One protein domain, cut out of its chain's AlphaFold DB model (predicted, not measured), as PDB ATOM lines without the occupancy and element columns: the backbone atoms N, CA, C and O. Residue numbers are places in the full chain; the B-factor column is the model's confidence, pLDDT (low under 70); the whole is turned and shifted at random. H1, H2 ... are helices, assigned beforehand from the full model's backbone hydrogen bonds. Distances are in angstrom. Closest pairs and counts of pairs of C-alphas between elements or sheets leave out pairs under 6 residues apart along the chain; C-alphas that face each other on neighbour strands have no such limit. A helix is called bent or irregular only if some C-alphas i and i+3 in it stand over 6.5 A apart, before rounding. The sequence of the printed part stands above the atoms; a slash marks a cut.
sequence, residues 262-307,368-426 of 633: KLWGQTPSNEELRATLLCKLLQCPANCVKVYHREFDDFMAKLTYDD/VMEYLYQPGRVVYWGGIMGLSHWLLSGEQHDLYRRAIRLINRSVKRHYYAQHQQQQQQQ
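AT A GLANCE: This is residues 262 to 307 and 368 to 426 of the 633 residues of an uncharacterized protein of Vitrella brassicaformis (strain CCMP3155) (UniProt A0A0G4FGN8). The long helix H6 makes the length of a rod, with H2 side by side with its first part, H3a crossing it and the short H4 packed on it. Residues 416 to 426 of H6 stick out at one end, and residues 383 to 388, of which 385 to 388 belong to H5, at the other. The printed part has 105 residues with six named helices, H1 to H6 in order, and no named strand: all helix, the packing part aligned, part crossed. It is loose, with a radius of gyration of the C-alphas of 17.5 A and spans of 67 by 30 by 19 A.

HOW THE PARTS SIT: H6, residues 396 to 426, touches H2, residues 268 to 281, with residues 396 to 403 alone, at a shallow tilt of 14 degrees, the same way; the closest C-alphas, of Cys 279 and Ala 403, are 5.1 A apart. H3, residues 285 to 305, was assigned as one helix by its hydrogen bonds but is bent: C-alphas 294 and 297 are 7.7 A apart, and its arms H3a, residues 285 to 294, and H3b, residues 297 to 305, stand at 57 degrees. H3a touches H6, about perpendicular at 89 degrees, the closest C-alphas being Cys 288 and Ile 407, 4.8 A. H4, residues 368 to 373, touches H6, closest C-alphas Leu 372 and Tyr 400, 5.1 A. H5, residues 385 to 392, only just touches H2, with 3 pairs of C-alphas within 8 A, the closest Pro 268 and His 389, 7.2 A. H1, residues 262 to 266, touches H2 only at the corner, closest C-alphas Trp 264 and Glu 271, 4.8 A. In H1, H2, H3a, H3b, H4, H5 and H6 every O i to N i+4 pair is within hydrogen-bond range.

IN THESE COORDINATES: H6 is 44.9 A long, from C-alpha 396 at (-18.254, -30.004, 3.127) to C-alpha 426 at (20.353, -52.857, 1.862). H2 is 20.0 A long, H3a 14.4 A and H3b 12.5 A. H1 begins at C-alpha 262, (-16.818, -17.301, -7.869).

THE WHOLE: The C-alphas farthest apart, of Ile 384 and Gln 426, are 67.1 A apart. Residues 308 to 367 are cut out, with 20.5 A between C-alphas 307 and 368. The link from H4 to H5, 11 residues, is long. Residues 380 to 394 have pLDDT under 70.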
ATOM      1  N   LYS A 262     -15.500 -17.941  -7.752       78.75
ATOM      2  CA  LYS A 262     -16.818 -17.301  -7.869       78.75
ATOM      3  C   LYS A 262     -17.959 -18.297  -8.101       78.75
ATOM      4  O   LYS A 262     -18.982 -18.173  -7.442       78.75
ATOM      5  N   LEU A 263     -17.819 -19.265  -9.007       79.38
ATOM      6  CA  LEU A 263     -18.881 -20.237  -9.294       79.38
ATOM      7  C   LEU A 263     -19.055 -21.244  -8.159       79.38
ATOM      8  O   LEU A 263     -20.183 -21.534  -7.758       79.38
ATOM      9  N   TRP A 264     -17.951 -21.764  -7.623       83.62
ATOM     10  CA  TRP A 264     -17.991 -22.698  -6.501       83.62
ATOM     11  C   TRP A 264     -18.553 -22.016  -5.246       83.62
ATOM     12  O   TRP A 264     -19.411 -22.578  -4.571       83.62
ATOM     13  N   GLY A 265     -18.177 -20.754  -5.012       82.12
ATOM     14  CA  GLY A 265     -18.651 -19.945  -3.889       82.12
ATOM     15  C   GLY A 265     -20.068 -19.371  -4.030       82.12
ATOM     16  O   GLY A 265     -20.617 -18.903  -3.032       82.12
ATOM     17  N   GLN A 266     -20.684 -19.407  -5.222       81.25
ATOM     18  CA  GLN A 266     -22.035 -18.866  -5.452       81.25
ATOM     19  C   GLN A 266     -23.109 -19.608  -4.654       81.25
ATOM     20  O   GLN A 266     -24.053 -18.986  -4.163       81.25
ATOM     21  N   THR A 267     -22.992 -20.935  -4.545       78.19
ATOM     22  CA  THR A 267     -23.958 -21.755  -3.812       78.19
ATOM     23  C   THR A 267     -23.253 -22.817  -2.962       78.19
ATOM     24  O   THR A 267     -22.278 -23.415  -3.412       78.19
ATOM     25  N   PRO A 268     -23.771 -23.146  -1.760       80.75
ATOM     26  CA  PRO A 268     -23.235 -24.245  -0.954       80.75
ATOM     27  C   PRO A 268     -23.232 -25.591  -1.689       80.75
ATOM     28  O   PRO A 268     -22.376 -26.431  -1.437       80.75
ATOM     29  N   SER A 269     -24.183 -25.806  -2.603       77.06
ATOM     30  CA  SER A 269     -24.266 -27.039  -3.385       77.06
ATOM     31  C   SER A 269     -23.080 -27.199  -4.335       77.06
ATOM     32  O   SER A 269     -22.564 -28.304  -4.451       77.06
ATOM     33  N   ASN A 270     -22.618 -26.114  -4.963       82.50
ATOM     34  CA  ASN A 270     -21.451 -26.157  -5.846       82.50
ATOM     35  C   ASN A 270     -20.182 -26.429  -5.060       82.50
ATOM     36  O   ASN A 270     -19.382 -27.271  -5.445       82.50
ATOM     37  N   GLU A 271     -20.024 -25.759  -3.927       86.94
ATOM     38  CA  GLU A 271     -18.883 -25.992  -3.057       86.94
ATOM     39  C   GLU A 271     -18.856 -27.439  -2.526       86.94
ATOM     40  O   GLU A 271     -17.807 -28.075  -2.492       86.94
ATOM     41  N   GLU A 272     -20.019 -28.010  -2.193       85.44
ATOM     42  CA  GLU A 272     -20.144 -29.426  -1.810       85.44
ATOM     43  C   GLU A 272     -19.823 -30.365  -2.986       85.44
ATOM     44  O   GLU A 272     -19.187 -31.402  -2.787       85.44
ATOM     45  N   LEU A 273     -20.191 -29.985  -4.212       84.06
ATOM     46  CA  LEU A 273     -19.862 -30.710  -5.441       84.06
ATOM     47  C   LEU A 273     -18.348 -30.716  -5.703       84.06
ATOM     48  O   LEU A 273     -17.775 -31.785  -5.920       84.06
ATOM     49  N   ARG A 274     -17.694 -29.552  -5.596       89.06
ATOM     50  CA  ARG A 274     -16.236 -29.399  -5.686       89.06
ATOM     51  C   ARG A 274     -15.522 -30.245  -4.640       89.06
ATOM     52  O   ARG A 274     -14.643 -31.031  -4.984       89.06
ATOM     53  N   ALA A 275     -15.934 -30.128  -3.377       90.69
ATOM     54  CA  ALA A 275     -15.378 -30.907  -2.276       90.69
ATOM     55  C   ALA A 275     -15.545 -32.417  -2.504       90.69
ATOM     56  O   ALA A 275     -14.629 -33.195  -2.239       90.69
ATOM     57  N   THR A 276     -16.700 -32.842  -3.029       89.69
ATOM     58  CA  THR A 276     -16.978 -34.249  -3.350       89.69
ATOM     59  C   THR A 276     -16.064 -34.751  -4.459       89.69
ATOM     60  O   THR A 276     -15.470 -35.821  -4.311       89.69
ATOM     61  N   LEU A 277     -15.919 -33.982  -5.540       89.75
ATOM     62  CA  LEU A 277     -15.050 -34.317  -6.664       89.75
ATOM     63  C   LEU A 277     -13.590 -34.428  -6.212       89.75
ATOM     64  O   LEU A 277     -12.954 -35.456  -6.442       89.75
ATOM     65  N   LEU A 278     -13.097 -33.431  -5.475       93.62
ATOM     66  CA  LEU A 278     -11.746 -33.438  -4.919       93.62
ATOM     67  C   LEU A 278     -11.529 -34.641  -3.989       93.62
ATOM     68  O   LEU A 278     -10.552 -35.371  -4.132       93.62
ATOM     69  N   CYS A 279     -12.472 -34.916  -3.083       94.50
ATOM     70  CA  CYS A 279     -12.405 -36.067  -2.181       94.50
ATOM     71  C   CYS A 279     -12.384 -37.402  -2.944       94.50
ATOM     72  O   CYS A 279     -11.684 -38.331  -2.549       94.50
ATOM     73  N   LYS A 280     -13.142 -37.519  -4.041       91.81
ATOM     74  CA  LYS A 280     -13.189 -38.720  -4.886       91.81
ATOM     75  C   LYS A 280     -11.894 -38.947  -5.665       91.81
ATOM     76  O   LYS A 280     -11.477 -40.101  -5.775       91.81
ATOM     77  N   LEU A 281     -11.252 -37.882  -6.142       93.69
ATOM     78  CA  LEU A 281      -9.933 -37.934  -6.781       93.69
ATOM     79  C   LEU A 281      -8.834 -38.280  -5.771       93.69
ATOM     80  O   LEU A 281      -7.974 -39.109  -6.056       93.69
ATOM     81  N   LEU A 282      -8.904 -37.732  -4.558       96.19
ATOM     82  CA  LEU A 282      -7.980 -38.047  -3.462       96.19
ATOM     83  C   LEU A 282      -8.194 -39.445  -2.858       96.19
ATOM     84  O   LEU A 282      -7.427 -39.867  -2.005       96.19
ATOM     85  N   GLN A 283      -9.195 -40.216  -3.298       95.38
ATOM     86  CA  GLN A 283      -9.230 -41.653  -2.978       95.38
ATOM     87  C   GLN A 283      -8.109 -42.418  -3.692       95.38
ATOM     88  O   GLN A 283      -7.739 -43.491  -3.224       95.38
ATOM     89  N   CYS A 284      -7.551 -41.865  -4.775       95.06
ATOM     90  CA  CYS A 284      -6.343 -42.381  -5.406       95.06
ATOM     91  C   CYS A 284      -5.110 -42.059  -4.538       95.06
ATOM     92  O   CYS A 284      -4.818 -40.874  -4.319       95.06
ATOM     93  N   PRO A 285      -4.341 -43.065  -4.076       95.50
ATOM     94  CA  PRO A 285      -3.145 -42.827  -3.269       95.50
ATOM     95  C   PRO A 285      -2.082 -41.990  -3.992       95.50
ATOM     96  O   PRO A 285      -1.430 -41.163  -3.358       95.50
ATOM     97  N   ALA A 286      -1.941 -42.152  -5.312       94.25
ATOM     98  CA  ALA A 286      -0.980 -41.393  -6.110       94.25
ATOM     99  C   ALA A 286      -1.285 -39.887  -6.088       94.25
ATOM    100  O   ALA A 286      -0.394 -39.078  -5.845       94.25
ATOM    101  N   ASN A 287      -2.560 -39.505  -6.230       95.56
ATOM    102  CA  ASN A 287      -2.984 -38.104  -6.134       95.56
ATOM    103  C   ASN A 287      -2.686 -37.507  -4.750       95.56
ATOM    104  O   ASN A 287      -2.230 -36.370  -4.659       95.56
ATOM    105  N   CYS A 288      -2.906 -38.273  -3.677       96.50
ATOM    106  CA  CYS A 288      -2.575 -37.843  -2.315       96.50
ATOM    107  C   CYS A 288      -1.081 -37.556  -2.142       96.50
ATOM    108  O   CYS A 288      -0.710 -36.523  -1.589       96.50
ATOM    109  N   VAL A 289      -0.236 -38.473  -2.616       94.81
ATOM    110  CA  VAL A 289       1.225 -38.365  -2.537       94.81
ATOM    111  C   VAL A 289       1.726 -37.176  -3.366       94.81
ATOM    112  O   VAL A 289       2.551 -36.409  -2.877       94.81
ATOM    113  N   LYS A 290       1.163 -36.945  -4.562       94.94
ATOM    114  CA  LYS A 290       1.467 -35.767  -5.398       94.94
ATOM    115  C   LYS A 290       1.145 -34.448  -4.698       94.94
ATOM    116  O   LYS A 290       1.979 -33.550  -4.696       94.94
ATOM    117  N   VAL A 291      -0.052 -34.331  -4.114       96.00
ATOM    118  CA  VAL A 291      -0.455 -33.124  -3.370       96.00
ATOM    119  C   VAL A 291       0.471 -32.901  -2.178       96.00
ATOM    120  O   VAL A 291       0.922 -31.781  -1.972       96.00
ATOM    121  N   TYR A 292       0.811 -33.962  -1.441       95.12
ATOM    122  CA  TYR A 292       1.749 -33.880  -0.324       95.12
ATOM    123  C   TYR A 292       3.122 -33.371  -0.747       95.12
ATOM    124  O   TYR A 292       3.540 -32.320  -0.283       95.12
ATOM    125  N   HIS A 293       3.796 -34.043  -1.676       93.88
ATOM    126  CA  HIS A 293       5.152 -33.644  -2.051       93.88
ATOM    127  C   HIS A 293       5.244 -32.246  -2.664       93.88
ATOM    128  O   HIS A 293       6.281 -31.609  -2.528       93.88
ATOM    129  N   ARG A 294       4.190 -31.769  -3.339       95.12
ATOM    130  CA  ARG A 294       4.211 -30.454  -3.993       95.12
ATOM    131  C   ARG A 294       3.806 -29.295  -3.093       95.12
ATOM    132  O   ARG A 294       4.244 -28.186  -3.353       95.12
ATOM    133  N   GLU A 295       2.940 -29.516  -2.104       95.50
ATOM    134  CA  GLU A 295       2.356 -28.413  -1.325       95.50
ATOM    135  C   GLU A 295       2.752 -28.405   0.146       95.50
ATOM    136  O   GLU A 295       2.503 -27.406   0.813       95.50
ATOM    137  N   PHE A 296       3.316 -29.495   0.671       93.25
ATOM    138  CA  PHE A 296       3.511 -29.645   2.110       93.25
ATOM    139  C   PHE A 296       4.397 -28.545   2.711       93.25
ATOM    140  O   PHE A 296       3.988 -27.911   3.684       93.25
ATOM    141  N   ASP A 297       5.557 -28.268   2.112       91.25
ATOM    142  CA  ASP A 297       6.499 -27.269   2.633       91.25
ATOM    143  C   ASP A 297       5.907 -25.850   2.575       91.25
ATOM    144  O   ASP A 297       5.912 -25.131   3.578       91.25
ATOM    145  N   ASP A 298       5.304 -25.479   1.440       93.00
ATOM    146  CA  ASP A 298       4.627 -24.187   1.259       93.00
ATOM    147  C   ASP A 298       3.450 -24.017   2.233       93.00
ATOM    148  O   ASP A 298       3.212 -22.931   2.771       93.00
ATOM    149  N   PHE A 299       2.700 -25.094   2.479       92.44
ATOM    150  CA  PHE A 299       1.574 -25.100   3.405       92.44
ATOM    151  C   PHE A 299       2.034 -24.944   4.862       92.44
ATOM    152  O   PHE A 299       1.464 -24.136   5.597       92.44
ATOM    153  N   MET A 300       3.082 -25.660   5.278       89.81
ATOM    154  CA  MET A 300       3.633 -25.559   6.634       89.81
ATOM    155  C   MET A 300       4.280 -24.196   6.901       89.81
ATOM    156  O   MET A 300       4.136 -23.655   8.000       89.81
ATOM    157  N   ALA A 301       4.939 -23.608   5.900       90.25
ATOM    158  CA  ALA A 301       5.477 -22.253   5.992       90.25
ATOM    159  C   ALA A 301       4.368 -21.218   6.243       90.25
ATOM    160  O   ALA A 301       4.512 -20.370   7.123       90.25
ATOM    161  N   LYS A 302       3.232 -21.328   5.535       89.44
ATOM    162  CA  LYS A 302       2.054 -20.472   5.766       89.44
ATOM    163  C   LYS A 302       1.467 -20.661   7.165       89.44
ATOM    164  O   LYS A 302       1.216 -19.679   7.851       89.44
ATOM    165  N   LEU A 303       1.305 -21.912   7.604       86.44
ATOM    166  CA  LEU A 303       0.723 -22.223   8.913       86.44
ATOM    167  C   LEU A 303       1.572 -21.679  10.074       86.44
ATOM    168  O   LEU A 303       1.024 -21.241  11.076       86.44
ATOM    169  N   THR A 304       2.899 -21.680   9.923       87.06
ATOM    170  CA  THR A 304       3.831 -21.165  10.941       87.06
ATOM    171  C   THR A 304       3.807 -19.634  11.016       87.06
ATOM    172  O   THR A 304       4.000 -19.070  12.088       87.06
ATOM    173  N   TYR A 305       3.569 -18.953   9.890       83.69
ATOM    174  CA  TYR A 305       3.560 -17.489   9.828       83.69
ATOM    175  C   TYR A 305       2.291 -16.877  10.442       83.69
ATOM    176  O   TYR A 305       2.358 -15.800  11.027       83.69
ATOM    177  N   ASP A 306       1.154 -17.575  10.360       75.62
ATOM    178  CA  ASP A 306      -0.123 -17.116  10.933       75.62
ATOM    179  C   ASP A 306      -0.133 -17.102  12.478       75.62
ATOM    180  O   ASP A 306      -0.956 -16.411  13.082       75.62
ATOM    181  N   ASP A 307       0.777 -17.839  13.127       72.88
ATOM    182  CA  ASP A 307       0.896 -17.896  14.590       72.88
ATOM    183  C   ASP A 307       1.763 -16.764  15.176       72.88
ATOM    184  O   ASP A 307       1.739 -16.542  16.393       72.88
ATOM    185  N   VAL A 368      -4.087 -26.721  -2.609       95.75
ATOM    186  CA  VAL A 368      -5.113 -27.748  -2.367       95.75
ATOM    187  C   VAL A 368      -5.207 -28.069  -0.875       95.75
ATOM    188  O   VAL A 368      -6.311 -28.129  -0.336       95.75
ATOM    189  N   MET A 369      -4.076 -28.210  -0.182       95.31
ATOM    190  CA  MET A 369      -4.024 -28.385   1.269       95.31
ATOM    191  C   MET A 369      -4.634 -27.196   2.008       95.31
ATOM    192  O   MET A 369      -5.500 -27.391   2.858       95.31
ATOM    193  N   GLU A 370      -4.257 -25.972   1.640       94.44
ATOM    194  CA  GLU A 370      -4.808 -24.746   2.225       94.44
ATOM    195  C   GLU A 370      -6.332 -24.704   2.092       94.44
ATOM    196  O   GLU A 370      -7.030 -24.470   3.072       94.44
ATOM    197  N   TYR A 371      -6.861 -25.056   0.922       94.38
ATOM    198  CA  TYR A 371      -8.297 -25.156   0.693       94.38
ATOM    199  C   TYR A 371      -8.989 -26.219   1.561       94.38
ATOM    200  O   TYR A 371     -10.084 -25.982   2.072       94.38
ATOM    201  N   LEU A 372      -8.366 -27.387   1.752       94.25
ATOM    202  CA  LEU A 372      -8.915 -28.441   2.614       94.25
ATOM    203  C   LEU A 372      -8.969 -28.015   4.092       94.25
ATOM    204  O   LEU A 372      -9.860 -28.455   4.822       94.25
ATOM    205  N   TYR A 373      -8.040 -27.168   4.535       91.19
ATOM    206  CA  TYR A 373      -7.999 -26.644   5.903       91.19
ATOM    207  C   TYR A 373      -8.899 -25.425   6.102       91.19
ATOM    208  O   TYR A 373      -9.632 -25.340   7.092       91.19
ATOM    209  N   GLN A 374      -8.857 -24.500   5.152       89.81
ATOM    210  CA  GLN A 374      -9.544 -23.219   5.175       89.81
ATOM    211  C   GLN A 374     -10.431 -23.093   3.928       89.81
ATOM    212  O   GLN A 374     -10.125 -22.333   3.004       89.81
ATOM    213  N   PRO A 375     -11.551 -23.836   3.865       85.38
ATOM    214  CA  PRO A 375     -12.451 -23.728   2.730       85.38
ATOM    215  C   PRO A 375     -13.013 -22.309   2.639       85.38
ATOM    216  O   PRO A 375     -13.307 -21.667   3.654       85.38
ATOM    217  N   GLY A 376     -13.184 -21.827   1.408       80.88
ATOM    218  CA  GLY A 376     -13.693 -20.485   1.146       80.88
ATOM    219  C   GLY A 376     -15.028 -20.221   1.850       80.88
ATOM    220  O   GLY A 376     -15.866 -21.115   2.009       80.88
ATOM    221  N   ARG A 377     -15.253 -18.971   2.273       76.88
ATOM    222  CA  ARG A 377     -16.529 -18.577   2.883       76.88
ATOM    223  C   ARG A 377     -17.645 -18.677   1.848       76.88
ATOM    224  O   ARG A 377     -17.713 -17.878   0.918       76.88
ATOM    225  N   VAL A 378     -18.553 -19.625   2.051       72.88
ATOM    226  CA  VAL A 378     -19.785 -19.715   1.269       72.88
ATOM    227  C   VAL A 378     -20.715 -18.579   1.690       72.88
ATOM    228  O   VAL A 378     -21.067 -18.455   2.866       72.88
ATOM    229  N   VAL A 379     -21.114 -17.738   0.736       72.06
ATOM    230  CA  VAL A 379     -22.050 -16.639   0.995       72.06
ATOM    231  C   VAL A 379     -23.462 -17.217   1.094       72.06
ATOM    232  O   VAL A 379     -24.038 -17.681   0.109       72.06
ATOM    233  N   TYR A 380     -24.033 -17.202   2.296       66.94
ATOM    234  CA  TYR A 380     -25.425 -17.586   2.512       66.94
ATOM    235  C   TYR A 380     -26.336 -16.392   2.225       66.94
ATOM    236  O   TYR A 380     -26.306 -15.388   2.936       66.94
ATOM    237  N   TRP A 381     -27.178 -16.504   1.199       64.69
ATOM    238  CA  TRP A 381     -28.233 -15.526   0.948       64.69
ATOM    239  C   TRP A 381     -29.322 -15.662   2.024       64.69
ATOM    240  O   TRP A 381     -30.037 -16.663   2.075       64.69
ATOM    241  N   GLY A 382     -29.443 -14.662   2.904       48.22
ATOM    242  CA  GLY A 382     -30.303 -14.668   4.101       48.22
ATOM    243  C   GLY A 382     -31.821 -14.557   3.872       48.22
ATOM    244  O   GLY A 382     -32.511 -13.965   4.696       48.22
ATOM    245  N   GLY A 383     -32.361 -15.076   2.766       58.06
ATOM    246  CA  GLY A 383     -33.806 -15.063   2.489       58.06
ATOM    247  C   GLY A 383     -34.583 -16.184   3.197       58.06
ATOM    248  O   GLY A 383     -34.013 -16.981   3.932       58.06
ATOM    249  N   ILE A 384     -35.885 -16.323   2.909       53.44
ATOM    250  CA  ILE A 384     -36.698 -17.504   3.297       53.44
ATOM    251  C   ILE A 384     -36.087 -18.806   2.724       53.44
ATOM    252  O   ILE A 384     -36.146 -19.860   3.352       53.44
ATOM    253  N   MET A 385     -35.368 -18.696   1.599       54.56
ATOM    254  CA  MET A 385     -34.488 -19.729   1.032       54.56
ATOM    255  C   MET A 385     -33.255 -20.064   1.898       54.56
ATOM    256  O   MET A 385     -32.546 -21.028   1.635       54.56
ATOM    257  N   GLY A 386     -32.974 -19.295   2.947       54.00
ATOM    258  CA  GLY A 386     -31.877 -19.535   3.879       54.00
ATOM    259  C   GLY A 386     -32.073 -20.811   4.697       54.00
ATOM    260  O   GLY A 386     -31.094 -21.487   4.996       54.00
ATOM    261  N   LEU A 387     -33.323 -21.199   4.994       56.88
ATOM    262  CA  LEU A 387     -33.616 -22.459   5.688       56.88
ATOM    263  C   LEU A 387     -33.333 -23.668   4.789       56.88
ATOM    264  O   LEU A 387     -32.741 -24.641   5.253       56.88
ATOM    265  N   SER A 388     -33.703 -23.596   3.504       57.50
ATOM    266  CA  SER A 388     -33.356 -24.644   2.544       57.50
ATOM    267  C   SER A 388     -31.842 -24.680   2.352       57.50
ATOM    268  O   SER A 388     -31.245 -25.732   2.519       57.50
ATOM    269  N   HIS A 389     -31.167 -23.546   2.160       60.44
ATOM    270  CA  HIS A 389     -29.704 -23.512   2.083       60.44
ATOM    271  C   HIS A 389     -29.007 -24.077   3.330       60.44
ATOM    272  O   HIS A 389     -28.062 -24.843   3.172       60.44
ATOM    273  N   TRP A 390     -29.490 -23.776   4.537       60.97
ATOM    274  CA  TRP A 390     -28.940 -24.295   5.794       60.97
ATOM    275  C   TRP A 390     -29.174 -25.803   5.965       60.97
ATOM    276  O   TRP A 390     -28.252 -26.533   6.318       60.97
ATOM    277  N   LEU A 391     -30.374 -26.300   5.640       59.66
ATOM    278  CA  LEU A 391     -30.674 -27.739   5.621       59.66
ATOM    279  C   LEU A 391     -29.857 -28.490   4.554       59.66
ATOM    280  O   LEU A 391     -29.592 -29.689   4.694       59.66
ATOM    281  N   LEU A 392     -29.461 -27.789   3.488       56.19
ATOM    282  CA  LEU A 392     -28.727 -28.323   2.344       56.19
ATOM    283  C   LEU A 392     -27.202 -28.127   2.448       56.19
ATOM    284  O   LEU A 392     -26.475 -28.763   1.697       56.19
ATOM    285  N   SER A 393     -26.687 -27.334   3.388       60.19
ATOM    286  CA  SER A 393     -25.247 -27.140   3.606       60.19
ATOM    287  C   SER A 393     -24.770 -27.946   4.810       60.19
ATOM    288  O   SER A 393     -25.323 -27.812   5.900       60.19
ATOM    289  N   GLY A 394     -23.734 -28.771   4.652       64.62
ATOM    290  CA  GLY A 394     -23.055 -29.314   5.835       64.62
ATOM    291  C   GLY A 394     -22.195 -30.558   5.655       64.62
ATOM    292  O   GLY A 394     -21.621 -30.992   6.646       64.62
ATOM    293  N   GLU A 395     -22.073 -31.133   4.454       74.88
ATOM    294  CA  GLU A 395     -21.147 -32.268   4.260       74.88
ATOM    295  C   GLU A 395     -19.722 -31.816   3.944       74.88
ATOM    296  O   GLU A 395     -18.786 -32.596   4.078       74.88
ATOM    297  N   GLN A 396     -19.538 -30.551   3.565       82.31
ATOM    298  CA  GLN A 396     -18.254 -30.004   3.127       82.31
ATOM    299  C   GLN A 396     -17.138 -30.255   4.150       82.31
ATOM    300  O   GLN A 396     -16.109 -30.823   3.803       82.31
ATOM    301  N   HIS A 397     -17.368 -29.937   5.429       83.56
ATOM    302  CA  HIS A 397     -16.373 -30.167   6.483       83.56
ATOM    303  C   HIS A 397     -16.001 -31.647   6.650       83.56
ATOM    304  O   HIS A 397     -14.825 -31.965   6.833       83.56
ATOM    305  N   ASP A 398     -16.975 -32.553   6.548       85.00
ATOM    306  CA  ASP A 398     -16.727 -33.994   6.635       85.00
ATOM    307  C   ASP A 398     -15.933 -34.493   5.420       85.00
ATOM    308  O   ASP A 398     -15.038 -35.329   5.567       85.00
ATOM    309  N   LEU A 399     -16.223 -33.954   4.229       88.44
ATOM    310  CA  LEU A 399     -15.501 -34.248   2.991       88.44
ATOM    311  C   LEU A 399     -14.051 -33.759   3.053       88.44
ATOM    312  O   LEU A 399     -13.151 -34.536   2.731       88.44
ATOM    313  N   TYR A 400     -13.804 -32.538   3.534       92.44
ATOM    314  CA  TYR A 400     -12.447 -32.007   3.708       92.44
ATOM    315  C   TYR A 400     -11.653 -32.818   4.729       92.44
ATOM    316  O   TYR A 400     -10.543 -33.269   4.454       92.44
ATOM    317  N   ARG A 401     -12.262 -33.130   5.877       89.81
ATOM    318  CA  ARG A 401     -11.643 -33.984   6.895       89.81
ATOM    319  C   ARG A 401     -11.348 -35.385   6.363       89.81
ATOM    320  O   ARG A 401     -10.329 -35.986   6.701       89.81
ATOM    321  N   ARG A 402     -12.245 -35.945   5.546       92.12
ATOM    322  CA  ARG A 402     -12.022 -37.226   4.867       92.12
ATOM    323  C   ARG A 402     -10.860 -37.130   3.880       92.12
ATOM    324  O   ARG A 402     -10.036 -38.034   3.880       92.12
ATOM    325  N   ALA A 403     -10.772 -36.059   3.098       94.62
ATOM    326  CA  ALA A 403      -9.669 -35.823   2.170       94.62
ATOM    327  C   ALA A 403      -8.315 -35.734   2.898       94.62
ATOM    328  O   ALA A 403      -7.390 -36.449   2.527       94.62
ATOM    329  N   ILE A 404      -8.220 -34.978   3.998       94.38
ATOM    330  CA  ILE A 404      -6.991 -34.893   4.812       94.38
ATOM    331  C   ILE A 404      -6.598 -36.274   5.366       94.38
ATOM    332  O   ILE A 404      -5.437 -36.672   5.296       94.38
ATOM    333  N   ARG A 405      -7.568 -37.063   5.856       93.38
ATOM    334  CA  ARG A 405      -7.307 -38.444   6.305       93.38
ATOM    335  C   ARG A 405      -6.798 -39.344   5.179       93.38
ATOM    336  O   ARG A 405      -5.928 -40.176   5.426       93.38
ATOM    337  N   LEU A 406      -7.335 -39.198   3.966       94.00
ATOM    338  CA  LEU A 406      -6.868 -39.939   2.792       94.00
ATOM    339  C   LEU A 406      -5.423 -39.569   2.443       94.00
ATOM    340  O   LEU A 406      -4.629 -40.478   2.195       94.00
ATOM    341  N   ILE A 407      -5.069 -38.280   2.514       94.81
ATOM    342  CA  ILE A 407      -3.695 -37.805   2.306       94.81
ATOM    343  C   ILE A 407      -2.762 -38.434   3.340       94.81
ATOM    344  O   ILE A 407      -1.865 -39.184   2.961       94.81
ATOM    345  N   ASN A 408      -3.036 -38.250   4.635       92.62
ATOM    346  CA  ASN A 408      -2.208 -38.802   5.713       92.62
ATOM    347  C   ASN A 408      -2.037 -40.325   5.598       92.62
ATOM    348  O   ASN A 408      -0.928 -40.843   5.728       92.62
ATOM    349  N   ARG A 409      -3.123 -41.062   5.321       93.38
ATOM    350  CA  ARG A 409      -3.083 -42.527   5.171       93.38
ATOM    351  C   ARG A 409      -2.235 -42.954   3.974       93.38
ATOM    352  O   ARG A 409      -1.481 -43.920   4.084       93.38
ATOM    353  N   SER A 410      -2.372 -42.270   2.842       93.69
ATOM    354  CA  SER A 410      -1.659 -42.614   1.606       93.69
ATOM    355  C   SER A 410      -0.176 -42.281   1.702       93.69
ATOM    356  O   SER A 410       0.652 -43.112   1.344       93.69
ATOM    357  N   VAL A 411       0.160 -41.119   2.264       92.06
ATOM    358  CA  VAL A 411       1.539 -40.672   2.493       92.06
ATOM    359  C   VAL A 411       2.254 -41.612   3.462       92.06
ATOM    360  O   VAL A 411       3.317 -42.135   3.138       92.06
ATOM    361  N   LYS A 412       1.624 -41.943   4.596       90.81
ATOM    362  CA  LYS A 412       2.169 -42.911   5.561       90.81
ATOM    363  C   LYS A 412       2.457 -44.269   4.905       90.81
ATOM    364  O   LYS A 412       3.541 -44.819   5.075       90.81
ATOM    365  N   ARG A 413       1.518 -44.798   4.108       91.75
ATOM    366  CA  ARG A 413       1.717 -46.044   3.340       91.75
ATOM    367  C   ARG A 413       2.861 -45.938   2.332       91.75
ATOM    368  O   ARG A 413       3.626 -46.887   2.206       91.75
ATOM    369  N   HIS A 414       2.968 -44.811   1.633       92.69
ATOM    370  CA  HIS A 414       4.019 -44.578   0.649       92.69
ATOM    371  C   HIS A 414       5.410 -44.593   1.296       92.69
ATOM    372  O   HIS A 414       6.278 -45.332   0.840       92.69
ATOM    373  N   TYR A 415       5.591 -43.876   2.409       90.38
ATOM    374  CA  TYR A 415       6.855 -43.869   3.148       90.38
ATOM    375  C   TYR A 415       7.227 -45.249   3.701       90.38
ATOM    376  O   TYR A 415       8.381 -45.654   3.588       90.38
ATOM    377  N   TYR A 416       6.267 -46.020   4.228       88.94
ATOM    378  CA  TYR A 416       6.558 -47.396   4.649       88.94
ATOM    379  C   TYR A 416       6.986 -48.290   3.491       88.94
ATOM    380  O   TYR A 416       7.931 -49.062   3.642       88.94
ATOM    381  N   ALA A 417       6.313 -48.187   2.343       91.06
ATOM    382  CA  ALA A 417       6.677 -48.958   1.163       91.06
ATOM    383  C   ALA A 417       8.094 -48.603   0.684       91.06
ATOM    384  O   ALA A 417       8.878 -49.503   0.391       91.06
ATOM    385  N   GLN A 418       8.453 -47.314   0.674       92.06
ATOM    386  CA  GLN A 418       9.812 -46.871   0.346       92.06
ATOM    387  C   GLN A 418      10.847 -47.389   1.349       92.06
ATOM    388  O   GLN A 418      11.882 -47.907   0.939       92.06
ATOM    389  N   HIS A 419      10.572 -47.307   2.652       89.81
ATOM    390  CA  HIS A 419      11.492 -47.791   3.680       89.81
ATOM    391  C   HIS A 419      11.702 -49.309   3.592       89.81
ATOM    392  O   HIS A 419      12.830 -49.782   3.690       89.81
ATOM    393  N   GLN A 420      10.641 -50.081   3.337       92.25
ATOM    394  CA  GLN A 420      10.749 -51.525   3.103       92.25
ATOM    395  C   GLN A 420      11.575 -51.840   1.853       92.25
ATOM    396  O   GLN A 420      12.397 -52.752   1.881       92.25
ATOM    397  N   GLN A 421      11.401 -51.080   0.767       94.12
ATOM    398  CA  GLN A 421      12.218 -51.239  -0.438       94.12
ATOM    399  C   GLN A 421      13.691 -50.909  -0.174       94.12
ATOM    400  O   GLN A 421      14.561 -51.648  -0.623       94.12
ATOM    401  N   GLN A 422      13.980 -49.849   0.584       93.81
ATOM    402  CA  GLN A 422      15.346 -49.493   0.974       93.81
ATOM    403  C   GLN A 422      15.981 -50.563   1.866       93.81
ATOM    404  O   GLN A 422      17.121 -50.942   1.625       93.81
ATOM    405  N   GLN A 423      15.243 -51.107   2.837       93.62
ATOM    406  CA  GLN A 423      15.712 -52.220   3.671       93.62
ATOM    407  C   GLN A 423      16.011 -53.465   2.832       93.62
ATOM    408  O   GLN A 423      17.084 -54.042   2.957       93.62
ATOM    409  N   GLN A 424      15.117 -53.836   1.911       94.94
ATOM    410  CA  GLN A 424      15.347 -54.961   1.000       94.94
ATOM    411  C   GLN A 424      16.560 -54.732   0.090       94.94
ATOM    412  O   GLN A 424      17.300 -55.671  -0.191       94.94
ATOM    413  N   GLN A 425      16.788 -53.497  -0.365       95.19
ATOM    414  CA  GLN A 425      17.970 -53.141  -1.154       95.19
ATOM    415  C   GLN A 425      19.255 -53.199  -0.322       95.19
ATOM    416  O   GLN A 425      20.262 -53.693  -0.821       95.19
ATOM    417  N   GLN A 426      19.222 -52.757   0.937       94.31
ATOM    418  CA  GLN A 426      20.353 -52.857   1.862       94.31
ATOM    419  C   GLN A 426      20.681 -54.318   2.180       94.31
ATOM    420  O   GLN A 426      21.828 -54.723   2.021       94.31
TER     421      GLN A 426